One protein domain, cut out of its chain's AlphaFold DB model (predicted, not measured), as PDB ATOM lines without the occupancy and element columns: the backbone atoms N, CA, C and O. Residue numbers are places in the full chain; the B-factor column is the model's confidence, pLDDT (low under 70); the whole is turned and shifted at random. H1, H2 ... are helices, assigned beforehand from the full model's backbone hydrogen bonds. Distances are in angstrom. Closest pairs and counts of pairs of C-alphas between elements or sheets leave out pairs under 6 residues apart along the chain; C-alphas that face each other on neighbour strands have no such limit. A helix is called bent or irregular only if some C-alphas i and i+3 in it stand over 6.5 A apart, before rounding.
ATOM      1  N   SER A 151     248.262 193.309 177.564       94.94
ATOM      2  CA  SER A 151     247.155 194.085 176.976       94.94
ATOM      3  C   SER A 151     246.550 193.426 175.728       94.94
ATOM      4  O   SER A 151     245.370 193.610 175.437       94.94
ATOM      5  N   LYS A 152     247.341 192.616 175.013       94.88
ATOM      6  CA  LYS A 152     246.922 191.844 173.835       94.88
ATOM      7  C   LYS A 152     246.551 190.397 174.165       94.88
ATOM      8  O   LYS A 152     246.300 189.624 173.244       94.88
ATOM      9  N   TYR A 153     246.463 190.025 175.446       96.12
ATOM     10  CA  TYR A 153     246.226 188.642 175.873       96.12
ATOM     11  C   TYR A 153     245.004 188.006 175.198       96.12
ATOM     12  O   TYR A 153     245.096 186.885 174.711       96.12
ATOM     13  N   SER A 154     243.900 188.750 175.063       96.25
ATOM     14  CA  SER A 154     242.700 188.263 174.367       96.25
ATOM     15  C   SER A 154     242.976 187.840 172.918       96.25
ATOM     16  O   SER A 154     242.415 186.860 172.450       96.25
ATOM     17  N   THR A 155     243.870 188.530 172.201       95.19
ATOM     18  CA  THR A 155     244.228 188.161 170.819       95.19
ATOM     19  C   THR A 155     244.990 186.841 170.781       95.19
ATOM     20  O   THR A 155     244.660 185.968 169.982       95.19
ATOM     21  N   TYR A 156     245.972 186.681 171.668       95.25
ATOM     22  CA  TYR A 156     246.763 185.457 171.759       95.25
ATOM     23  C   TYR A 156     245.904 184.257 172.185       95.25
ATOM     24  O   TYR A 156     245.943 183.210 171.542       95.25
ATOM     25  N   GLU A 157     245.066 184.423 173.213       97.12
ATOM     26  CA  GLU A 157     244.196 183.348 173.702       97.12
ATOM     27  C   GLU A 157     243.096 182.998 172.693       97.12
ATOM     28  O   GLU A 157     242.795 181.824 172.505       97.12
ATOM     29  N   SER A 158     242.534 183.979 171.976       96.56
ATOM     30  CA  SER A 158     241.598 183.701 170.878       96.56
ATOM     31  C   SER A 158     242.253 182.911 169.743       96.56
ATOM     32  O   SER A 158     241.612 182.020 169.194       96.56
ATOM     33  N   GLY A 159     243.521 183.185 169.415       94.88
ATOM     34  CA  GLY A 159     244.279 182.391 168.444       94.88
ATOM     35  C   GLY A 159     244.444 180.933 168.886       94.88
ATOM     36  O   GLY A 159     244.095 180.025 168.136       94.88
ATOM     37  N   GLN A 160     244.875 180.707 170.132       95.00
ATOM     38  CA  GLN A 160     244.976 179.363 170.720       95.00
ATOM     39  C   GLN A 160     243.634 178.620 170.717       95.00
ATOM     40  O   GLN A 160     243.562 177.449 170.341       95.00
ATOM     41  N   LEU A 161     242.568 179.276 171.177       96.88
ATOM     42  CA  LEU A 161     241.237 178.678 171.263       96.88
ATOM     43  C   LEU A 161     240.673 178.349 169.878       96.88
ATOM     44  O   LEU A 161     240.019 177.319 169.730       96.88
ATOM     45  N   SER A 162     240.967 179.165 168.864       95.31
ATOM     46  CA  SER A 162     240.585 178.892 167.476       95.31
ATOM     47  C   SER A 162     241.276 177.644 166.923       95.31
ATOM     48  O   SER A 162     240.630 176.838 166.255       95.31
ATOM     49  N   GLU A 163     242.566 177.448 167.206       93.81
ATOM     50  CA  GLU A 163     243.273 176.229 166.796       93.81
ATOM     51  C   GLU A 163     242.744 174.996 167.535       93.81
ATOM     52  O   GLU A 163     242.429 173.985 166.904       93.81
ATOM     53  N   ASN A 164     242.527 175.107 168.849       93.56
ATOM     54  CA  ASN A 164     241.893 174.048 169.635       93.56
ATOM     55  C   ASN A 164     240.515 173.689 169.064       93.56
ATOM     56  O   ASN A 164     240.210 172.510 168.904       93.56
ATOM     57  N   LEU A 165     239.704 174.689 168.699       94.38
ATOM     58  CA  LEU A 165     238.402 174.466 168.081       94.38
ATOM     59  C   LEU A 165     238.538 173.742 166.741       94.38
ATOM     60  O   LEU A 165     237.778 172.814 166.491       94.38
ATOM     61  N   SER A 166     239.500 174.122 165.898       92.00
ATOM     62  CA  SER A 166     239.721 173.464 164.603       92.00
ATOM     63  C   SER A 166     240.100 171.982 164.735       92.00
ATOM     64  O   SER A 166     239.732 171.186 163.880       92.00
ATOM     65  N   SER A 167     240.749 171.600 165.842       91.69
ATOM     66  CA  SER A 167     241.125 170.208 166.140       91.69
ATOM     67  C   SER A 167     239.955 169.312 166.566       91.69
ATOM     68  O   SER A 167     240.100 168.093 166.682       91.69
ATOM     69  N   ILE A 168     238.802 169.914 166.864       91.50
ATOM     70  CA  ILE A 168     237.580 169.182 167.173       91.50
ATOM     71  C   ILE A 168     236.896 168.891 165.837       91.50
ATOM     72  O   ILE A 168     236.391 169.801 165.182       91.50
ATOM     73  N   GLU A 169     236.848 167.632 165.423       86.31
ATOM     74  CA  GLU A 169     236.125 167.201 164.225       86.31
ATOM     75  C   GLU A 169     234.753 166.664 164.626       86.31
ATOM     76  O   GLU A 169     234.667 165.747 165.433       86.31
ATOM     77  N   THR A 170     233.680 167.254 164.090       84.00
ATOM     78  CA  THR A 170     232.293 166.833 164.382       84.00
ATOM     79  C   THR A 170     231.499 166.475 163.133       84.00
ATOM     80  O   THR A 170     230.399 165.955 163.246       84.00
ATOM     81  N   ASN A 171     232.018 166.775 161.941       83.44
ATOM     82  CA  ASN A 171     231.286 166.582 160.694       83.44
ATOM     83  C   ASN A 171     231.560 165.182 160.148       83.44
ATOM     84  O   ASN A 171     232.688 164.879 159.766       83.44
ATOM     85  N   HIS A 172     230.515 164.364 160.070       87.44
ATOM     86  CA  HIS A 172     230.562 163.022 159.493       87.44
ATOM     87  C   HIS A 172     229.487 162.866 158.406       87.44
ATOM     88  O   HIS A 172     228.549 163.658 158.335       87.44
ATOM     89  N   GLU A 173     229.618 161.849 157.546       82.62
ATOM     90  CA  GLU A 173     228.641 161.578 156.474       82.62
ATOM     91  C   GLU A 173     227.249 161.249 157.031       82.62
ATOM     92  O   GLU A 173     226.227 161.656 156.472       82.62
ATOM     93  N   SER A 174     227.203 160.528 158.156       89.75
ATOM     94  CA  SER A 174     225.959 160.215 158.848       89.75
ATOM     95  C   SER A 174     225.672 161.242 159.952       89.75
ATOM     96  O   SER A 174     226.555 161.660 160.711       89.75
ATOM     97  N   LEU A 175     224.404 161.650 160.071       90.00
ATOM     98  CA  LEU A 175     223.991 162.550 161.153       90.00
ATOM     99  C   LEU A 175     224.072 161.865 162.521       90.00
ATOM    100  O   LEU A 175     224.337 162.541 163.507       90.00
ATOM    101  N   SER A 176     223.864 160.547 162.594       90.69
ATOM    102  CA  SER A 176     224.008 159.812 163.855       90.69
ATOM    103  C   SER A 176     225.451 159.883 164.359       90.69
ATOM    104  O   SER A 176     225.678 160.149 165.536       90.69
ATOM    105  N   ASP A 177     226.431 159.727 163.464       91.88
ATOM    106  CA  ASP A 177     227.849 159.858 163.814       91.88
ATOM    107  C   ASP A 177     228.208 161.304 164.161       91.88
ATOM    108  O   ASP A 177     228.977 161.541 165.088       91.88
ATOM    109  N   THR A 178     227.601 162.281 163.479       93.50
ATOM    110  CA  THR A 178     227.734 163.709 163.817       93.50
ATOM    111  C   THR A 178     227.236 164.000 165.237       93.50
ATOM    112  O   THR A 178     227.934 164.658 166.005       93.50
ATOM    113  N   ILE A 179     226.066 163.477 165.622       95.31
ATOM    114  CA  ILE A 179     225.499 163.629 166.973       95.31
ATOM    115  C   ILE A 179     226.389 162.939 168.019       95.31
ATOM    116  O   ILE A 179     226.704 163.531 169.050       95.31
ATOM    117  N   ASN A 180     226.860 161.720 167.743       92.94
ATOM    118  CA  ASN A 180     227.762 160.996 168.643       92.94
ATOM    119  C   ASN A 180     229.108 161.716 168.817       92.94
ATOM    120  O   ASN A 180     229.612 161.838 169.932       92.94
ATOM    121  N   SER A 181     229.674 162.240 167.730       94.12
ATOM    122  CA  SER A 181     230.912 163.019 167.764       94.12
ATOM    123  C   SER A 181     230.734 164.338 168.524       94.12
ATOM    124  O   SER A 181     231.581 164.702 169.343       94.12
ATOM    125  N   LEU A 182     229.589 165.014 168.351       95.62
ATOM    126  CA  LEU A 182     229.227 166.185 169.152       95.62
ATOM    127  C   LEU A 182     229.200 165.854 170.645       95.62
ATOM    128  O   LEU A 182     229.841 166.570 171.411       95.62
ATOM    129  N   SER A 183     228.561 164.749 171.038       94.88
ATOM    130  CA  SER A 183     228.520 164.276 172.430       94.88
ATOM    131  C   SER A 183     229.920 164.134 173.039       94.88
ATOM    132  O   SER A 183     230.219 164.714 174.080       94.88
ATOM    133  N   LEU A 184     230.834 163.459 172.335       94.06
ATOM    134  CA  LEU A 184     232.217 163.267 172.795       94.06
ATOM    135  C   LEU A 184     233.046 164.563 172.795       94.06
ATOM    136  O   LEU A 184     234.064 164.659 173.485       94.06
ATOM    137  N   SER A 185     232.641 165.561 172.009       96.19
ATOM    138  CA  SER A 185     233.370 166.824 171.884       96.19
ATOM    139  C   SER A 185     233.112 167.813 173.025       96.19
ATOM    140  O   SER A 185     233.955 168.685 173.242       96.19
ATOM    141  N   VAL A 186     232.003 167.672 173.767       97.06
ATOM    142  CA  VAL A 186     231.594 168.618 174.823       97.06
ATOM    143  C   VAL A 186     232.672 168.739 175.899       97.06
ATOM    144  O   VAL A 186     233.188 169.833 176.137       97.06
ATOM    145  N   SER A 187     233.100 167.613 176.481       95.62
ATOM    146  CA  SER A 187     234.131 167.613 177.528       95.62
ATOM    147  C   SER A 187     235.455 168.196 177.030       95.62
ATOM    148  O   SER A 187     236.095 168.968 177.738       95.62
ATOM    149  N   ARG A 188     235.837 167.919 175.773       96.19
ATOM    150  CA  ARG A 188     237.048 168.499 175.169       96.19
ATOM    151  C   ARG A 188     236.948 170.018 175.044       96.19
ATOM    152  O   ARG A 188     237.929 170.713 175.310       96.19
ATOM    153  N   ALA A 189     235.790 170.543 174.646       97.31
ATOM    154  CA  ALA A 189     235.588 171.982 174.532       97.31
ATOM    155  C   ALA A 189     235.722 172.685 175.897       97.31
ATOM    156  O   ALA A 189     236.392 173.715 176.019       97.31
ATOM    157  N   ILE A 190     235.162 172.078 176.944       97.81
ATOM    158  CA  ILE A 190     235.260 172.570 178.322       97.81
ATOM    159  C   ILE A 190     236.693 172.445 178.862       97.81
ATOM    160  O   ILE A 190     237.201 173.376 179.491       97.81
ATOM    161  N   ASP A 191     237.407 171.364 178.550       97.31
ATOM    162  CA  ASP A 191     238.819 171.198 178.909       97.31
ATOM    163  C   ASP A 191     239.704 172.289 178.297       97.31
ATOM    164  O   ASP A 191     240.566 172.850 178.983       97.31
ATOM    165  N   HIS A 192     239.478 172.653 177.033       97.25
ATOM    166  CA  HIS A 192     240.199 173.757 176.398       97.25
ATOM    167  C   HIS A 192     239.933 175.102 177.091       97.25
ATOM    168  O   HIS A 192     240.874 175.882 177.282       97.25
ATOM    169  N   ALA A 193     238.697 175.352 177.529       97.94
ATOM    170  CA  ALA A 193     238.333 176.541 178.299       97.94
ATOM    171  C   ALA A 193     238.972 176.547 179.705       97.94
ATOM    172  O   ALA A 193     239.511 177.565 180.152       97.94
ATOM    173  N   ASN A 194     239.021 175.395 180.376       97.69
ATOM    174  CA  ASN A 194     239.726 175.218 181.648       97.69
ATOM    175  C   ASN A 194     241.234 175.467 181.514       97.69
ATOM    176  O   ASN A 194     241.849 176.108 182.373       97.69
ATOM    177  N   GLN A 195     241.849 175.001 180.428       96.69
ATOM    178  CA  GLN A 195     243.250 175.293 180.136       96.69
ATOM    179  C   GLN A 195     243.478 176.785 179.854       96.69
ATOM    180  O   GLN A 195     244.488 177.327 180.302       96.69
ATOM    181  N   ALA A 196     242.539 177.468 179.189       97.50
ATOM    182  CA  ALA A 196     242.607 178.915 178.969       97.50
ATOM    183  C   ALA A 196     242.584 179.693 180.293       97.50
ATOM    184  O   ALA A 196     243.410 180.580 180.512       97.50
ATOM    185  N   ASN A 197     241.724 179.294 181.237       97.06
ATOM    186  CA  ASN A 197     241.719 179.855 182.590       97.06
ATOM    187  C   ASN A 197     243.081 179.666 183.295       97.06
ATOM    188  O   ASN A 197     243.634 180.607 183.868       97.06
ATOM    189  N   LYS A 198     243.687 178.473 183.192       96.12
ATOM    190  CA  LYS A 198     245.030 178.202 183.743       96.12
ATOM    191  C   LYS A 198     246.110 179.077 183.094       96.12
ATOM    192  O   LYS A 198     246.901 179.686 183.815       96.12
ATOM    193  N   ARG A 199     246.133 179.184 181.762       96.19
ATOM    194  CA  ARG A 199     247.085 180.035 181.021       96.19
ATOM    195  C   ARG A 199     246.949 181.509 181.399       96.19
ATOM    196  O   ARG A 199     247.963 182.160 181.643       96.19
ATOM    197  N   CYS A 200     245.719 182.006 181.548       96.75
ATOM    198  CA  CYS A 200     245.454 183.373 181.998       96.75
ATOM    199  C   CYS A 200     246.118 183.652 183.351       96.75
ATOM    200  O   CYS A 200     246.824 184.655 183.498       96.75
ATOM    201  N   LYS A 201     245.955 182.741 184.323       94.88
ATOM    202  CA  LYS A 201     246.596 182.848 185.643       94.88
ATOM    203  C   LYS A 201     248.122 182.868 185.528       94.88
ATOM    204  O   LYS A 201     248.747 183.749 186.111       94.88
ATOM    205  N   LEU A 202     248.700 181.942 184.756       94.88
ATOM    206  CA  LEU A 202     250.152 181.782 184.607       94.88
ATOM    207  C   LEU A 202     250.824 182.979 183.924       94.88
ATOM    208  O   LEU A 202     251.846 183.464 184.402       94.88
ATOM    209  N   PHE A 203     250.267 183.466 182.816       96.00
ATOM    210  CA  PHE A 203     250.902 184.534 182.049       96.00
ATOM    211  C   PHE A 203     250.641 185.923 182.644       96.00
ATOM    212  O   PHE A 203     251.547 186.749 182.777       96.00
ATOM    213  N   THR A 204     249.382 186.195 182.996       94.75
ATOM    214  CA  THR A 204     248.933 187.555 183.332       94.75
ATOM    215  C   THR A 204     248.904 187.833 184.831       94.75
ATOM    216  O   THR A 204     248.493 188.920 185.229       94.75
ATOM    217  N   GLU A 205     249.292 186.867 185.675       93.38
ATOM    218  CA  GLU A 205     249.088 186.930 187.131       93.38
ATOM    219  C   GLU A 205     247.632 187.268 187.478       93.38
ATOM    220  O   GLU A 205     247.336 188.076 188.357       93.38
ATOM    221  N   SER A 206     246.706 186.651 186.736       92.12
ATOM    222  CA  SER A 206     245.256 186.839 186.861       92.12
ATOM    223  C   SER A 206     244.730 188.242 186.521       92.12
ATOM    224  O   SER A 206     243.558 188.536 186.739       92.12
ATOM    225  N   CYS A 207     245.558 189.116 185.951       91.88
ATOM    226  CA  CYS A 207     245.134 190.447 185.519       91.88
ATOM    227  C   CYS A 207     244.347 190.416 184.192       91.88
ATOM    228  O   CYS A 207     243.632 191.362 183.870       91.88
ATOM    229  N   GLY A 208     244.477 189.337 183.415       94.12
ATOM    230  CA  GLY A 208     243.953 189.200 182.054       94.12
ATOM    231  C   GLY A 208     242.501 188.737 181.929       94.12
ATOM    232  O   GLY A 208     242.048 188.538 180.803       94.12
ATOM    233  N   TYR A 209     241.756 188.573 183.028       95.56
ATOM    234  CA  TYR A 209     240.384 188.046 182.983       95.56
ATOM    235  C   TYR A 209     239.411 188.805 182.073       95.56
ATOM    236  O   TYR A 209     238.666 188.131 181.364       95.56
ATOM    237  N   PRO A 210     239.411 190.153 182.000       94.94
ATOM    238  CA  PRO A 210     238.560 190.856 181.037       94.94
ATOM    239  C   PRO A 210     238.805 190.400 179.589       94.94
ATOM    240  O   PRO A 210     237.863 190.194 178.825       94.94
ATOM    241  N   GLY A 211     240.072 190.175 179.227       95.69
ATOM    242  CA  GLY A 211     240.453 189.642 177.923       95.69
ATOM    243  C   GLY A 211     240.089 188.166 177.750       95.69
ATOM    244  O   GLY A 211     239.597 187.792 176.689       95.69
ATOM    245  N   LEU A 212     240.276 187.347 178.793       97.38
ATOM    246  CA  LEU A 212     239.898 185.931 178.785       97.38
ATOM    247  C   LEU A 212     238.398 185.751 178.532       97.38
ATOM    248  O   LEU A 212     238.019 184.957 177.680       97.38
ATOM    249  N   LEU A 213     237.547 186.498 179.242       96.81
ATOM    250  CA  LEU A 213     236.091 186.406 179.105       96.81
ATOM    251  C   LEU A 213     235.634 186.754 177.687       96.81
ATOM    252  O   LEU A 213     234.745 186.098 177.148       96.81
ATOM    253  N   LYS A 214     236.266 187.747 177.051       95.88
ATOM    254  CA  LYS A 214     236.010 188.062 175.641       95.88
ATOM    255  C   LYS A 214     236.364 186.879 174.735       95.88
ATOM    256  O   LYS A 214     235.554 186.495 173.896       95.88
ATOM    257  N   SER A 215     237.542 186.287 174.926       97.69
ATOM    258  CA  SER A 215     238.011 185.154 174.120       97.69
ATOM    259  C   SER A 215     237.163 183.892 174.320       97.69
ATOM    260  O   SER A 215     236.835 183.232 173.338       97.69
ATOM    261  N   LEU A 216     236.748 183.593 175.556       98.19
ATOM    262  CA  LEU A 216     235.872 182.462 175.882       98.19
ATOM    263  C   LEU A 216     234.465 182.624 175.298       98.19
ATOM    264  O   LEU A 216     233.938 181.670 174.737       98.19
ATOM    265  N   ASN A 217     233.882 183.827 175.369       97.12
ATOM    266  CA  ASN A 217     232.586 184.097 174.742       97.12
ATOM    267  C   ASN A 217     232.638 183.828 173.233       97.12
ATOM    268  O   ASN A 217     231.801 183.103 172.706       97.12
ATOM    269  N   THR A 218     233.648 184.356 172.533       97.56
ATOM    270  CA  THR A 218     233.818 184.086 171.097       97.56
ATOM    271  C   THR A 218     234.018 182.596 170.813       97.56
ATOM    272  O   THR A 218     233.395 182.071 169.895       97.56
ATOM    273  N   TYR A 219     234.841 181.911 171.608       98.25
ATOM    274  CA  TYR A 219     235.110 180.481 171.453       98.25
ATOM    275  C   TYR A 219     233.847 179.619 171.579       98.25
ATOM    276  O   TYR A 219     233.570 178.806 170.698       98.25
ATOM    277  N   PHE A 220     233.052 179.810 172.635       98.31
ATOM    278  CA  PHE A 220     231.845 179.009 172.840       98.31
ATOM    279  C   PHE A 220     230.748 179.316 171.821       98.31
ATOM    280  O   PHE A 220     230.071 178.393 171.380       98.31
ATOM    281  N   LEU A 221     230.605 180.574 171.386       97.88
ATOM    282  CA  LEU A 221     229.677 180.917 170.304       97.88
ATOM    283  C   LEU A 221     230.063 180.224 168.987       97.88
ATOM    284  O   LEU A 221     229.202 179.661 168.321       97.88
ATOM    285  N   GLN A 222     231.355 180.176 168.650       96.81
ATOM    286  CA  GLN A 222     231.832 179.435 167.474       96.81
ATOM    287  C   GLN A 222     231.673 177.915 167.624       96.81
ATOM    288  O   GLN A 222     231.446 177.207 166.645       96.81
ATOM    289  N   TYR A 223     231.800 177.382 168.839       97.69
ATOM    290  CA  TYR A 223     231.533 175.969 169.100       97.69
ATOM    291  C   TYR A 223     230.040 175.634 168.935       97.69
ATOM    292  O   TYR A 223     229.707 174.612 168.330       97.69
ATOM    293  N   LEU A 224     229.143 176.529 169.366       97.38
ATOM    294  CA  LEU A 224     227.689 176.396 169.208       97.38
ATOM    295  C   LEU A 224     227.227 176.338 167.749       97.38
ATOM    296  O   LEU A 224     226.248 175.649 167.455       97.38
ATOM    297  N   ASP A 225     227.951 176.963 166.818       95.88
ATOM    298  CA  ASP A 225     227.644 176.875 165.385       95.88
ATOM    299  C   ASP A 225     227.595 175.420 164.879       95.88
ATOM    300  O   ASP A 225     226.848 175.103 163.948       95.88
ATOM    301  N   ARG A 226     228.335 174.505 165.519       95.31
ATOM    302  CA  ARG A 226     228.316 173.068 165.196       95.31
ATOM    303  C   ARG A 226     226.981 172.422 165.555       95.31
ATOM    304  O   ARG A 226     226.441 171.656 164.757       95.31
ATOM    305  N   PHE A 227     226.422 172.773 166.711       96.62
ATOM    306  CA  PHE A 227     225.098 172.315 167.124       96.62
ATOM    307  C   PHE A 227     224.005 172.901 166.236       96.62
ATOM    308  O   PHE A 227     223.144 172.166 165.759       96.62
ATOM    309  N   ILE A 228     224.085 174.202 165.943       96.00
ATOM    310  CA  ILE A 228     223.145 174.886 165.048       96.00
ATOM    311  C   ILE A 228     223.169 174.240 163.655       96.00
ATOM    312  O   ILE A 228     222.122 174.031 163.043       96.00
ATOM    313  N   SER A 229     224.353 173.896 163.141       94.56
ATOM    314  CA  SER A 229     224.495 173.184 161.868       94.56
ATOM    315  C   SER A 229     223.849 171.796 161.914       94.56
ATOM    316  O   SER A 229     223.095 171.451 161.005       94.56
ATOM    317  N   CYS A 230     224.085 171.022 162.979       95.19
ATOM    318  CA  CYS A 230     223.481 169.700 163.162       95.19
ATOM    319  C   CYS A 230     221.944 169.776 163.229       95.19
ATOM    320  O   CYS A 230     221.262 169.066 162.491       95.19
ATOM    321  N   MET A 231     221.397 170.709 164.013       95.81
ATOM    322  CA  MET A 231     219.954 170.964 164.105       95.81
ATOM    323  C   MET A 231     219.344 171.298 162.736       95.81
ATOM    324  O   MET A 231     218.373 170.670 162.321       95.81
ATOM    325  N   LYS A 232     219.967 172.199 161.964       94.94
ATOM    326  CA  LYS A 232     219.514 172.529 160.600       94.94
ATOM    327  C   LYS A 232     219.527 171.327 159.655       94.94
ATOM    328  O   LYS A 232     218.768 171.295 158.687       94.94
ATOM    329  N   GLN A 233     220.414 170.354 159.865       93.06
ATOM    330  CA  GLN A 233     220.408 169.118 159.081       93.06
ATOM    331  C   GLN A 233     219.256 168.190 159.492       93.06
ATOM    332  O   GLN A 233     218.673 167.557 158.612       93.06
ATOM    333  N   LEU A 234     218.893 168.144 160.780       93.69
ATOM    334  CA  LEU A 234     217.708 167.422 161.265       93.69
ATOM    335  C   LEU A 234     216.419 168.033 160.703       93.69
ATOM    336  O   LEU A 234     215.596 167.313 160.143       93.69
ATOM    337  N   GLU A 235     216.283 169.361 160.746       93.31
ATOM    338  CA  GLU A 235     215.126 170.078 160.192       93.31
ATOM    339  C   GLU A 235     214.884 169.754 158.711       93.31
ATOM    340  O   GLU A 235     213.744 169.594 158.274       93.31
ATOM    341  N   LYS A 236     215.958 169.616 157.923       93.06
ATOM    342  CA  LYS A 236     215.876 169.267 156.495       93.06
ATOM    343  C   LYS A 236     215.399 167.838 156.238       93.06
ATOM    344  O   LYS A 236     214.981 167.550 155.120       93.06
ATOM    345  N   ARG A 237     215.495 166.947 157.227       90.94
ATOM    346  CA  ARG A 237     215.087 165.539 157.119       90.94
ATOM    347  C   ARG A 237     213.649 165.283 157.561       90.94
ATOM    348  O   ARG A 237     213.202 164.152 157.428       90.94
ATOM    349  N   LYS A 238     212.923 166.298 158.043       91.06
ATOM    350  CA  LYS A 238     211.518 166.163 158.453       91.06
ATOM    351  C   LYS A 238     210.673 165.527 157.344       91.06
ATOM    352  O   LYS A 238     210.679 165.985 156.199       91.06
ATOM    353  N   THR A 239     209.908 164.503 157.702       89.38
ATOM    354  CA  THR A 239     208.951 163.830 156.819       89.38
ATOM    355  C   THR A 239     207.523 164.010 157.343       89.38
ATOM    356  O   THR A 239     207.297 164.584 158.405       89.38
ATOM    357  N   LYS A 240     206.531 163.583 156.551       87.31
ATOM    358  CA  LYS A 240     205.110 163.600 156.946       87.31
ATOM    359  C   LYS A 240     204.646 162.298 157.611       87.31
ATOM    360  O   LYS A 240     203.548 162.261 158.153       87.31
ATOM    361  N   HIS A 241     205.440 161.237 157.492       87.25
ATOM    362  CA  HIS A 241     205.184 159.929 158.096       87.25
ATOM    363  C   HIS A 241     205.975 159.797 159.398       87.25
ATOM    364  O   HIS A 241     206.777 160.668 159.731       87.25
ATOM    365  N   ASP A 242     205.721 158.732 160.147       84.50
ATOM    366  CA  ASP A 242     206.433 158.445 161.381       84.50
ATOM    367  C   ASP A 242     207.915 158.156 161.105       84.50
ATOM    368  O   ASP A 242     208.277 157.235 160.379       84.50
ATOM    369  N   ASP A 243     208.789 158.974 161.693       92.25
ATOM    370  CA  ASP A 243     210.237 158.769 161.680       92.25
ATOM    371  C   ASP A 243     210.758 158.792 163.119       92.25
ATOM    372  O   ASP A 243     211.223 159.807 163.652       92.25
ATOM    373  N   TRP A 244     210.648 157.637 163.773       93.81
ATOM    374  CA  TRP A 244     211.102 157.455 165.148       93.81
ATOM    375  C   TRP A 244     212.606 157.645 165.308       93.81
ATOM    376  O   TRP A 244     213.057 158.110 166.354       93.81
ATOM    377  N   ASN A 245     213.383 157.336 164.270       93.69
ATOM    378  CA  ASN A 245     214.820 157.548 164.295       93.69
ATOM    379  C   ASN A 245     215.140 159.050 164.322       93.69
ATOM    380  O   ASN A 245     215.918 159.493 165.164       93.69
ATOM    381  N   LEU A 246     214.494 159.859 163.475       94.62
ATOM    382  CA  LEU A 246     214.638 161.317 163.508       94.62
ATOM    383  C   LEU A 246     214.197 161.901 164.856       94.62
ATOM    384  O   LEU A 246     214.885 162.766 165.403       94.62
ATOM    385  N   PHE A 247     213.091 161.407 165.416       94.81
ATOM    386  CA  PHE A 247     212.622 161.817 166.738       94.81
ATOM    387  C   PHE A 247     213.664 161.541 167.836       94.81
ATOM    388  O   PHE A 247     214.030 162.443 168.595       94.81
ATOM    389  N   GLN A 248     214.208 160.324 167.882       94.25
ATOM    390  CA  GLN A 248     215.236 159.938 168.851       94.25
ATOM    391  C   GLN A 248     216.541 160.718 168.652       94.25
ATOM    392  O   GLN A 248     217.186 161.096 169.631       94.25
ATOM    393  N   MET A 249     216.917 161.027 167.411       95.38
ATOM    394  CA  MET A 249     218.056 161.901 167.120       95.38
ATOM    395  C   MET A 249     217.842 163.324 167.654       95.38
ATOM    396  O   MET A 249     218.771 163.892 168.228       95.38
ATOM    397  N   CYS A 250     216.632 163.884 167.535       96.06
ATOM    398  CA  CYS A 250     216.309 165.198 168.101       96.06
ATOM    399  C   CYS A 250     216.433 165.199 169.632       96.06
ATOM    400  O   CYS A 250     217.082 166.081 170.192       96.06
ATOM    401  N   LEU A 251     215.893 164.180 170.309       94.81
ATOM    402  CA  LEU A 251     216.022 164.039 171.766       94.81
ATOM    403  C   LEU A 251     217.468 163.802 172.216       94.81
ATOM    404  O   LEU A 251     217.897 164.349 173.230       94.81
ATOM    405  N   THR A 252     218.243 163.038 171.446       95.56
ATOM    406  CA  THR A 252     219.665 162.810 171.735       95.56
ATOM    407  C   THR A 252     220.456 164.109 171.603       95.56
ATOM    408  O   THR A 252     221.246 164.440 172.482       95.56
ATOM    409  N   LEU A 253     220.212 164.896 170.551       97.12
ATOM    410  CA  LEU A 253     220.834 166.212 170.402       97.12
ATOM    411  C   LEU A 253     220.411 167.164 171.532       97.12
ATOM    412  O   LEU A 253     221.261 167.866 172.075       97.12
ATOM    413  N   MET A 254     219.137 167.139 171.938       96.19
ATOM    414  CA  MET A 254     218.623 167.924 173.066       96.19
ATOM    415  C   MET A 254     219.345 167.577 174.371       96.19
ATOM    416  O   MET A 254     219.758 168.467 175.111       96.19
ATOM    417  N   GLN A 255     219.558 166.286 174.632       95.44
ATOM    418  CA  GLN A 255     220.330 165.823 175.781       95.44
ATOM    419  C   GLN A 255     221.767 166.356 175.759       95.44
ATOM    420  O   GLN A 255     222.258 166.799 176.795       95.44
ATOM    421  N   ILE A 256     222.440 166.329 174.603       96.94
ATOM    422  CA  ILE A 256     223.826 166.813 174.482       96.94
ATOM    423  C   ILE A 256     223.890 168.333 174.682       96.94
ATOM    424  O   ILE A 256     224.799 168.822 175.348       96.94
ATOM    425  N   ILE A 257     222.922 169.092 174.156       97.94
ATOM    426  CA  ILE A 257     222.833 170.541 174.400       97.94
ATOM    427  C   ILE A 257     222.636 170.815 175.895       97.94
ATOM    428  O   ILE A 257     223.279 171.707 176.445       97.94
ATOM    429  N   GLY A 258     221.797 170.023 176.562       96.69
ATOM    430  CA  GLY A 258     221.610 170.098 178.008       96.69
ATOM    431  C   GLY A 258     222.868 169.774 178.805       96.69
ATOM    432  O   GLY A 258     223.160 170.455 179.781       96.69
ATOM    433  N   ASP A 259     223.640 168.774 178.376       96.62
ATOM    434  CA  ASP A 259     224.923 168.434 178.996       96.62
ATOM    435  C   ASP A 259     225.929 169.579 178.838       96.62
ATOM    436  O   ASP A 259     226.565 170.001 179.804       96.62
ATOM    437  N   PHE A 260     226.002 170.165 177.641       97.88
ATOM    438  CA  PHE A 260     226.829 171.340 177.398       97.88
ATOM    439  C   PHE A 260     226.401 172.540 178.255       97.88
ATOM    440  O   PHE A 260     227.262 173.212 178.822       97.88
ATOM    441  N   LEU A 261     225.096 172.787 178.403       97.50
ATOM    442  CA  LEU A 261     224.568 173.850 179.260       97.50
ATOM    443  C   LEU A 261     225.017 173.678 180.718       97.50
ATOM    444  O   LEU A 261     225.580 174.607 181.293       97.50
ATOM    445  N   VAL A 262     224.849 172.477 181.279       96.38
ATOM    446  CA  VAL A 262     225.272 172.163 182.654       96.38
ATOM    447  C   VAL A 262     226.776 172.391 182.828       96.38
ATOM    448  O   VAL A 262     227.198 173.028 183.796       96.38
ATOM    449  N   GLN A 263     227.597 171.933 181.878       97.50
ATOM    450  CA  GLN A 263     229.046 172.122 181.952       97.50
ATOM    451  C   GLN A 263     229.462 173.598 181.812       97.50
ATOM    452  O   GLN A 263     230.428 174.019 182.449       97.50
ATOM    453  N   ILE A 264     228.740 174.410 181.029       97.44
ATOM    454  CA  ILE A 264     228.975 175.861 180.936       97.44
ATOM    455  C   ILE A 264     228.651 176.558 182.257       97.44
ATOM    456  O   ILE A 264     229.448 177.379 182.712       97.44
ATOM    457  N   GLU A 265     227.532 176.219 182.895       95.25
ATOM    458  CA  GLU A 265     227.155 176.779 184.197       95.25
ATOM    459  C   GLU A 265     228.161 176.393 185.300       95.25
ATOM    460  O   GLU A 265     228.526 177.216 186.143       95.25
ATOM    461  N   GLU A 266     228.664 175.154 185.299       95.56
ATOM    462  CA  GLU A 266     229.708 174.710 186.233       95.56
ATOM    463  C   GLU A 266     231.059 175.398 185.971       95.56
ATOM    464  O   GLU A 266     231.742 175.858 186.899       95.56
ATOM    465  N   PHE A 267     231.437 175.527 184.700       97.19
ATOM    466  CA  PHE A 267     232.636 176.251 184.299       97.19
ATOM    467  C   PHE A 267     232.558 177.735 184.684       97.19
ATOM    468  O   PHE A 267     233.531 178.295 185.194       97.19
ATOM    469  N   GLU A 268     231.398 178.369 184.515       94.94
ATOM    470  CA  GLU A 268     231.163 179.751 184.925       94.94
ATOM    471  C   GLU A 268     231.342 179.933 186.437       94.94
ATOM    472  O   GLU A 268     232.064 180.841 186.856       94.94
ATOM    473  N   LYS A 269     230.797 179.031 187.265       93.31
ATOM    474  CA  LYS A 269     231.035 179.043 188.723       93.31
ATOM    475  C   LYS A 269     232.529 178.969 189.045       93.31
ATOM    476  O   LYS A 269     233.035 179.741 189.862       93.31
ATOM    477  N   THR A 270     233.263 178.096 188.352       94.75
ATOM    478  CA  THR A 270     234.722 177.960 188.505       94.75
ATOM    479  C   THR A 270     235.471 179.237 188.099       94.75
ATOM    480  O   THR A 270     236.455 179.622 188.747       94.75
ATOM    481  N   LEU A 271     235.015 179.926 187.047       94.50
ATOM    482  CA  LEU A 271     235.552 181.222 186.631       94.50
ATOM    483  C   LEU A 271     235.284 182.312 187.668       94.50
ATOM    484  O   LEU A 271     236.215 183.041 188.006       94.50
ATOM    485  N   VAL A 272     234.062 182.407 188.196       93.31
ATOM    486  CA  VAL A 272     233.705 183.389 189.232       93.31
ATOM    487  C   VAL A 272     234.619 183.228 190.444       93.31
ATOM    488  O   VAL A 272     235.272 184.195 190.839       93.31
ATOM    489  N   VAL A 273     234.763 182.005 190.968       92.69
ATOM    490  CA  VAL A 273     235.681 181.710 192.084       92.69
ATOM    491  C   VAL A 273     237.109 182.142 191.738       92.69
ATOM    492  O   VAL A 273     237.746 182.873 192.495       92.69
ATOM    493  N   SER A 274     237.587 181.781 190.544       94.06
ATOM    494  CA  SER A 274     238.936 182.120 190.078       94.06
ATOM    495  C   SER A 274     239.187 183.633 189.950       94.06
ATOM    496  O   SER A 274     240.312 184.089 190.181       94.06
ATOM    497  N   ILE A 275     238.172 184.417 189.568       93.19
ATOM    498  CA  ILE A 275     238.253 185.880 189.448       93.19
ATOM    499  C   ILE A 275     238.209 186.537 190.828       93.19
ATOM    500  O   ILE A 275     238.979 187.464 191.083       93.19
ATOM    501  N   VAL A 276     237.353 186.055 191.733       91.12
ATOM    502  CA  VAL A 276     237.247 186.574 193.105       91.12
ATOM    503  C   VAL A 276     238.544 186.329 193.879       91.12
ATOM    504  O   VAL A 276     239.098 187.265 194.459       91.12
ATOM    505  N   GLU A 277     239.097 185.114 193.823       91.31
ATOM    506  CA  GLU A 277     240.397 184.785 194.426       91.31
ATOM    507  C   GLU A 277     241.518 185.682 193.889       91.31
ATOM    508  O   GLU A 277     242.325 186.226 194.650       91.31
ATOM    509  N   ALA A 278     241.549 185.886 192.571       89.94
ATOM    510  CA  ALA A 278     242.513 186.768 191.932       89.94
ATOM    511  C   ALA A 278     242.350 188.227 192.359       89.94
ATOM    512  O   ALA A 278     243.342 188.896 192.645       89.94
ATOM    513  N   SER A 279     241.114 188.720 192.428       90.56
ATOM    514  CA  SER A 279     240.813 190.069 192.896       90.56
ATOM    515  C   SER A 279     241.323 190.277 194.320       90.56
ATOM    516  O   SER A 279     242.040 191.244 194.575       90.56
ATOM    517  N   ASN A 280     241.045 189.337 195.225       88.81
ATOM    518  CA  ASN A 280     241.506 189.400 196.612       88.81
ATOM    519  C   ASN A 280     243.041 189.401 196.696       88.81
ATOM    520  O   ASN A 280     243.623 190.222 197.408       88.81
ATOM    521  N   LYS A 281     243.713 188.549 195.908       87.75
ATOM    522  CA  LYS A 281     245.184 188.513 195.827       87.75
ATOM    523  C   LYS A 281     245.766 189.835 195.316       87.75
ATOM    524  O   LYS A 281     246.778 190.296 195.836       87.75
ATOM    525  N   LEU A 282     245.138 190.451 194.314       86.06
ATOM    526  CA  LEU A 282     245.609 191.689 193.681       86.06
ATOM    527  C   LEU A 282     245.278 192.958 194.484       86.06
ATOM    528  O   LEU A 282     245.931 193.982 194.283       86.06
ATOM    529  N   GLN A 283     244.271 192.909 195.360       80.44
ATOM    530  CA  GLN A 283     243.868 194.017 196.234       80.44
ATOM    531  C   GLN A 283     244.511 193.964 197.623       80.44
ATOM    532  O   GLN A 283     244.476 194.965 198.337       80.44
ATOM    533  N   SER A 284     245.105 192.832 198.012       75.31
ATOM    534  CA  SER A 284     245.789 192.698 199.296       75.31
ATOM    535  C   SER A 284     246.906 193.739 199.443       75.31
ATOM    536  O   SER A 284     247.949 193.670 198.790       75.31
ATOM    537  N   GLY A 285     246.694 194.711 200.336       60.44
ATOM    538  CA  GLY A 285     247.648 195.781 200.639       60.44
ATOM    539  C   GLY A 285     248.924 195.309 201.347       60.44
ATOM    540  O   GLY A 285     249.817 196.116 201.577       60.44
ATOM    541  N   THR A 286     249.030 194.020 201.683       59.59
ATOM    542  CA  THR A 286     250.214 193.428 202.326       59.59
ATOM    543  C   THR A 286     251.261 192.937 201.321       59.59
ATOM    544  O   THR A 286     252.303 192.428 201.724       59.59
ATOM    545  N   ALA A 287     250.989 193.038 200.017       66.69
ATOM    546  CA  ALA A 287     251.895 192.584 198.969       66.69
ATOM    547  C   ALA A 287     253.033 193.596 198.730       66.69
ATOM    548  O   ALA A 287     252.785 194.768 198.436       66.69
ATOM    549  N   GLY A 288     254.287 193.133 198.804       79.69
ATOM    550  CA  GLY A 288     255.469 193.943 198.481       79.69
ATOM    551  C   GLY A 288     255.443 194.484 197.044       79.69
ATOM    552  O   GLY A 288     254.723 193.964 196.186       79.69
ATOM    553  N   SER A 289     256.243 195.517 196.742       86.19
ATOM    554  CA  SER A 289     256.210 196.234 195.449       86.19
ATOM    555  C   SER A 289     256.327 195.324 194.218       86.19
ATOM    556  O   SER A 289     255.677 195.584 193.207       86.19
ATOM    557  N   PHE A 290     257.074 194.219 194.313       88.50
ATOM    558  CA  PHE A 290     257.261 193.234 193.235       88.50
ATOM    559  C   PHE A 290     256.047 192.326 192.980       88.50
ATOM    560  O   PHE A 290     255.999 191.633 191.968       88.50
ATOM    561  N   SER A 291     255.060 192.318 193.878       87.31
ATOM    562  CA  SER A 291     253.838 191.506 193.777       87.31
ATOM    563  C   SER A 291     252.596 192.319 193.400       87.31
ATOM    564  O   SER A 291     251.515 191.754 193.241       87.31
ATOM    565  N   LYS A 292     252.725 193.638 193.194       91.00
ATOM    566  CA  LYS A 292     251.622 194.536 192.801       91.00
ATOM    567  C   LYS A 292     251.265 194.408 191.309       91.00
ATOM    568  O   LYS A 292     251.225 195.401 190.583       91.00
ATOM    569  N   PHE A 293     250.989 193.191 190.827       92.62
ATOM    570  CA  PHE A 293     250.840 192.869 189.395       92.62
ATOM    571  C   PHE A 293     249.787 193.698 188.654       92.62
ATOM    572  O   PHE A 293     249.996 194.045 187.492       92.62
ATOM    573  N   LYS A 294     248.719 194.122 189.339       92.06
ATOM    574  CA  LYS A 294     247.718 195.043 188.783       92.06
ATOM    575  C   LYS A 294     248.339 196.361 188.294       92.06
ATOM    576  O   LYS A 294     247.893 196.919 187.298       92.06
ATOM    577  N   ILE A 295     249.360 196.876 188.978       91.94
ATOM    578  CA  ILE A 295     250.073 198.102 188.585       91.94
ATOM    579  C   ILE A 295     251.209 197.779 187.607       91.94
ATOM    580  O   ILE A 295     251.471 198.573 186.707       91.94
ATOM    581  N   LEU A 296     251.859 196.622 187.773       94.25
ATOM    582  CA  LEU A 296     253.039 196.218 187.002       94.25
ATOM    583  C   LEU A 296     252.716 195.743 185.576       94.25
ATOM    584  O   LEU A 296     253.560 195.884 184.699       94.25
ATOM    585  N   LEU A 297     251.534 195.155 185.344       95.19
ATOM    586  CA  LEU A 297     251.185 194.509 184.069       95.19
ATOM    587  C   LEU A 297     250.035 195.175 183.320       95.19
ATOM    588  O   LEU A 297     249.973 195.066 182.097       95.19
ATOM    589  N   LEU A 298     249.123 195.857 184.018       94.44
ATOM    590  CA  LEU A 298     247.984 196.502 183.369       94.44
ATOM    591  C   LEU A 298     248.263 197.967 183.053       94.44
ATOM    592  O   LEU A 298     248.741 198.741 183.888       94.44
ATOM    593  N   THR A 299     247.836 198.372 181.859       94.25
ATOM    594  CA  THR A 299     247.716 199.778 181.474       94.25
ATOM    595  C   THR A 299     246.637 200.480 182.315       94.25
ATOM    596  O   THR A 299     245.789 199.815 182.918       94.25
ATOM    597  N   PRO A 300     246.602 201.827 182.356       92.88
ATOM    598  CA  PRO A 300     245.537 202.554 183.049       92.88
ATOM    599  C   PRO A 300     244.130 202.132 182.603       92.88
ATOM    600  O   PRO A 300     243.256 201.968 183.451       92.88
ATOM    601  N   ASN A 301     243.936 201.883 181.301       93.19
ATOM    602  CA  ASN A 301     242.674 201.369 180.768       93.19
ATOM    603  C   ASN A 301     242.383 199.945 181.264       93.19
ATOM    604  O   ASN A 301     241.306 199.693 181.796       93.19
ATOM    605  N   GLY A 302     243.363 199.037 181.182       92.75
ATOM    606  CA  GLY A 302     243.196 197.655 181.644       92.75
ATOM    607  C   GLY A 302     242.855 197.562 183.136       92.75
ATOM    608  O   GLY A 302     242.040 196.735 183.535       92.75
ATOM    609  N   ARG A 303     243.401 198.461 183.970       93.31
ATOM    610  CA  ARG A 303     243.027 198.557 185.392       93.31
ATOM    611  C   ARG A 303     241.564 198.943 185.581       93.31
ATOM    612  O   ARG A 303     240.895 198.348 186.417       93.31
ATOM    613  N   GLN A 304     241.069 199.910 184.807       93.56
ATOM    614  CA  GLN A 304     239.663 200.312 184.865       93.56
ATOM    615  C   GLN A 304     238.730 199.186 184.410       93.56
ATOM    616  O   GLN A 304     237.689 198.984 185.027       93.56
ATOM    617  N   GLU A 305     239.086 198.452 183.355       93.12
ATOM    618  CA  GLU A 305     238.311 197.297 182.881       93.12
ATOM    619  C   GLU A 305     238.261 196.180 183.924       93.12
ATOM    620  O   GLU A 305     237.180 195.681 184.236       93.12
ATOM    621  N   PHE A 306     239.405 195.846 184.524       92.88
ATOM    622  CA  PHE A 306     239.476 194.873 185.612       92.88
ATOM    623  C   PHE A 306     238.630 195.305 186.818       92.88
ATOM    624  O   PHE A 306     237.844 194.521 187.342       92.88
ATOM    625  N   ASP A 307     238.722 196.574 187.228       92.31
ATOM    626  CA  ASP A 307     237.943 197.092 188.357       92.31
ATOM    627  C   ASP A 307     236.441 197.126 188.076       92.31
ATOM    628  O   ASP A 307     235.645 196.876 188.980       92.31
ATOM    629  N   LYS A 308     236.033 197.406 186.834       91.94
ATOM    630  CA  LYS A 308     234.630 197.302 186.414       91.94
ATOM    631  C   LYS A 308     234.134 195.860 186.505       91.94
ATOM    632  O   LYS A 308     233.045 195.649 187.034       91.94
ATOM    633  N   LEU A 309     234.928 194.890 186.044       91.69
ATOM    634  CA  LEU A 309     234.596 193.465 186.134       91.69
ATOM    635  C   LEU A 309     234.400 193.034 187.595       91.69
ATOM    636  O   LEU A 309     233.342 192.517 187.943       91.69
ATOM    637  N   VAL A 310     235.371 193.323 188.465       90.00
ATOM    638  CA  VAL A 310     235.293 192.973 189.893       90.00
ATOM    639  C   VAL A 310     234.093 193.635 190.572       90.00
ATOM    640  O   VAL A 310     233.357 192.977 191.302       90.00
ATOM    641  N   LYS A 311     233.845 194.925 190.307       89.62
ATOM    642  CA  LYS A 311     232.663 195.617 190.843       89.62
ATOM    643  C   LYS A 311     231.364 194.964 190.384       89.62
ATOM    644  O   LYS A 311     230.460 194.825 191.197       89.62
ATOM    645  N   SER A 312     231.281 194.554 189.116       88.50
ATOM    646  CA  SER A 312     230.076 193.915 188.581       88.50
ATOM    647  C   SER A 312     229.773 192.566 189.234       88.50
ATOM    648  O   SER A 312     228.606 192.281 189.473       88.50
ATOM    649  N   LEU A 313     230.807 191.796 189.588       86.56
ATOM    650  CA  LEU A 313     230.669 190.524 190.300       86.56
ATOM    651  C   LEU A 313     230.251 190.714 191.764       86.56
ATOM    652  O   LEU A 313     229.444 189.955 192.277       86.56
ATOM    653  N   ASN A 314     230.767 191.751 192.429       81.31
ATOM    654  CA  ASN A 314     230.453 192.014 193.837       81.31
ATOM    655  C   ASN A 314     229.076 192.668 194.054       81.31
ATOM    656  O   ASN A 314     228.588 192.685 195.179       81.31
ATOM    657  N   GLN A 315     228.494 193.287 193.022       79.38
ATOM    658  CA  GLN A 315     227.232 194.036 193.127       79.38
ATOM    659  C   GLN A 315     226.006 193.244 192.662       79.38
ATOM    660  O   GLN A 315     224.906 193.567 193.097       79.38
ATOM    661  N   ASN A 316     226.176 192.244 191.794       67.69
ATOM    662  CA  ASN A 316     225.084 191.438 191.253       67.69
ATOM    663  C   ASN A 316     225.409 189.950 191.395       67.69
ATOM    664  O   ASN A 316     226.150 189.408 190.577       67.69
ATOM    665  N   GLU A 317     224.794 189.285 192.372       60.59
ATOM    666  CA  GLU A 317     224.912 187.829 192.546       60.59
ATOM    667  C   GLU A 317     224.321 187.042 191.357       60.59
ATOM    668  O   GLU A 317     224.733 185.916 191.104       60.59
ATOM    669  N   GLU A 318     223.415 187.646 190.577       61.03
ATOM    670  CA  GLU A 318     222.703 186.981 189.473       61.03
ATOM    671  C   GLU A 318     223.312 187.209 188.078       61.03
ATOM    672  O   GLU A 318     222.802 186.692 187.084       61.03
ATOM    673  N   LYS A 319     224.376 188.015 187.943       71.31
ATOM    674  CA  LYS A 319     224.901 188.342 186.610       71.31
ATOM    675  C   LYS A 319     225.836 187.245 186.103       71.31
ATOM    676  O   LYS A 319     226.959 187.111 186.584       71.31
ATOM    677  N   THR A 320     225.403 186.537 185.066       83.75
ATOM    678  CA  THR A 320     226.220 185.554 184.347       83.75
ATOM    679  C   THR A 320     227.360 186.246 183.580       83.75
ATOM    680  O   THR A 320     227.189 187.283 182.930       83.75
ATOM    681  N   LEU A 321     228.569 185.694 183.682       90.94
ATOM    682  CA  LEU A 321     229.772 186.125 182.965       90.94
ATOM    683  C   LEU A 321     229.723 185.762 181.473       90.94
ATOM    684  O   LEU A 321     230.291 186.474 180.640       90.94
ATOM    685  N   LEU A 322     229.056 184.656 181.145       93.81
ATOM    686  CA  LEU A 322     228.891 184.103 179.802       93.81
ATOM    687  C   LEU A 322     227.439 184.244 179.315       93.81
ATOM    688  O   LEU A 322     226.948 183.396 178.572       93.81
ATOM    689  N   ALA A 323     226.760 185.334 179.700       93.06
ATOM    690  CA  ALA A 323     225.351 185.596 179.384       93.06
ATOM    691  C   ALA A 323     224.996 185.335 177.910       93.06
ATOM    692  O   ALA A 323     224.072 184.583 177.624       93.06
ATOM    693  N   SER A 324     225.788 185.862 176.969       95.19
ATOM    694  CA  SER A 324     225.543 185.674 175.530       95.19
ATOM    695  C   SER A 324     225.626 184.216 175.072       95.19
ATOM    696  O   SER A 324     224.946 183.826 174.124       95.19
ATOM    697  N   VAL A 325     226.474 183.408 175.717       97.44
ATOM    698  CA  VAL A 325     226.601 181.975 175.421       97.44
ATOM    699  C   VAL A 325     225.380 181.238 175.960       97.44
ATOM    700  O   VAL A 325     224.760 180.489 175.214       97.44
ATOM    701  N   ILE A 326     224.994 181.501 177.213       96.06
ATOM    702  CA  ILE A 326     223.825 180.878 177.857       96.06
ATOM    703  C   ILE A 326     222.538 181.221 177.094       96.06
ATOM    704  O   ILE A 326     221.772 180.324 176.756       96.06
ATOM    705  N   GLU A 327     222.338 182.488 176.723       95.94
ATOM    706  CA  GLU A 327     221.202 182.925 175.899       95.94
ATOM    707  C   GLU A 327     221.160 182.203 174.542       95.94
ATOM    708  O   GLU A 327     220.093 181.797 174.076       95.94
ATOM    709  N   SER A 328     222.323 181.996 173.913       97.62
ATOM    710  CA  SER A 328     222.417 181.261 172.646       97.62
ATOM    711  C   SER A 328     222.091 179.775 172.814       97.62
ATOM    712  O   SER A 328     221.445 179.198 171.941       97.62
ATOM    713  N   ILE A 329     222.489 179.164 173.935       97.94
ATOM    714  CA  ILE A 329     222.127 177.780 174.272       97.94
ATOM    715  C   ILE A 329     220.618 177.665 174.505       97.94
ATOM    716  O   ILE A 329     219.993 176.769 173.949       97.94
ATOM    717  N   TYR A 330     220.006 178.584 175.257       97.12
ATOM    718  CA  TYR A 330     218.557 178.570 175.506       97.12
ATOM    719  C   TYR A 330     217.758 178.703 174.213       97.12
ATOM    720  O   TYR A 330     216.803 177.958 173.991       97.12
TER     721      TYR A 330
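Overview. This is residues 151 to 330 of the 526 residues of the protein "Component of oligomeric Golgi complex 7" of Fopius arisanus (UniProt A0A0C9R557). A long rod of helices: the bent H2, as arms H2a and H2b, then H3 and H4 run back and forth side by side along the longest axis, with H1 packed on H2b and H3, and the short H7 packed on H3 and H4. H6 crosses H3 and H4 steeply at one end, with the small H5 near it, and residues 239 to 244, of which 244 belongs to H4, and residues 285 to 290 stick out. The printed part has 180 residues with seven named helices, H1 to H7 in chain order, and no named strand; its class is all helix. It is loose, with a radius of gyration of the C-alphas of 19.6 A and spans of 72 by 32 by 22 A.

Along the chain. H1 is residues 153 to 166, 20.0 A long, from C-alpha 153 at (246.226, 188.642, 175.873). H2, residues 175 to 204, was assigned as one helix by its hydrogen bonds but is bent, with C-alphas 184 and 187 6.7 A apart; its arms are H2a, 175 to 184, and H2b, 187 to 204, 25.5 A. H3 is residues 209 to 235, 38.5 A. H4, the longest, is residues 244 to 283, 58.1 A, ending at C-alpha 283 at (243.868, 194.017, 196.234). H5 is residues 293 to 297, H6 residues 300 to 315, 22.6 A, and H7 residues 323 to 330, ending at C-alpha 330 at (218.557, 178.570, 175.506).

Arrangement. H1, H2a, H2b, H3 and H4 form a bundle, helices side by side. H3 is the hub, touching five helices. H1 touches residues 211 to 223 of H3 alone, closest C-alphas Ser 154 and Gly 211, 4.4 A, at a shallow tilt of 26 degrees, the same way. H2b and H3 form a hairpin, closest C-alphas Ala 193 and Leu 216, 6.9 A. H3 and H4 form another, at a shallow tilt of 2 degrees, opposite ways, closest C-alphas Tyr 209 and Ile 275, 7.1 A. H7 touches H3 at residues 217 to 224 alone, closest C-alphas Leu 221 and Val 325, 6.1 A. H6 touches H4 with residues 310 to 313 alone, closest C-alphas Ser 279 and Val 310, 6.9 A, at a steep tilt of 68 degrees, only just short of about perpendicular. H5 is close to but not clearly touching H4, closest C-alphas Leu 282 and Lys 294, 6.3 A. H1 and H7 are apart. Every O i to N i+4 pair is within hydrogen-bond range in H1, H2a, H2b, H4, H5, H6 and H7, and 21 of 23 in H3.

Size, cuts and confidence. The C-alphas farthest apart are those of His 241 and Ser 289, 72.9 A. The printed part has no cut, and no link is long. The mean pLDDT of the printed part is 92.3; residues 285 to 287 and 316 to 318 are under 70.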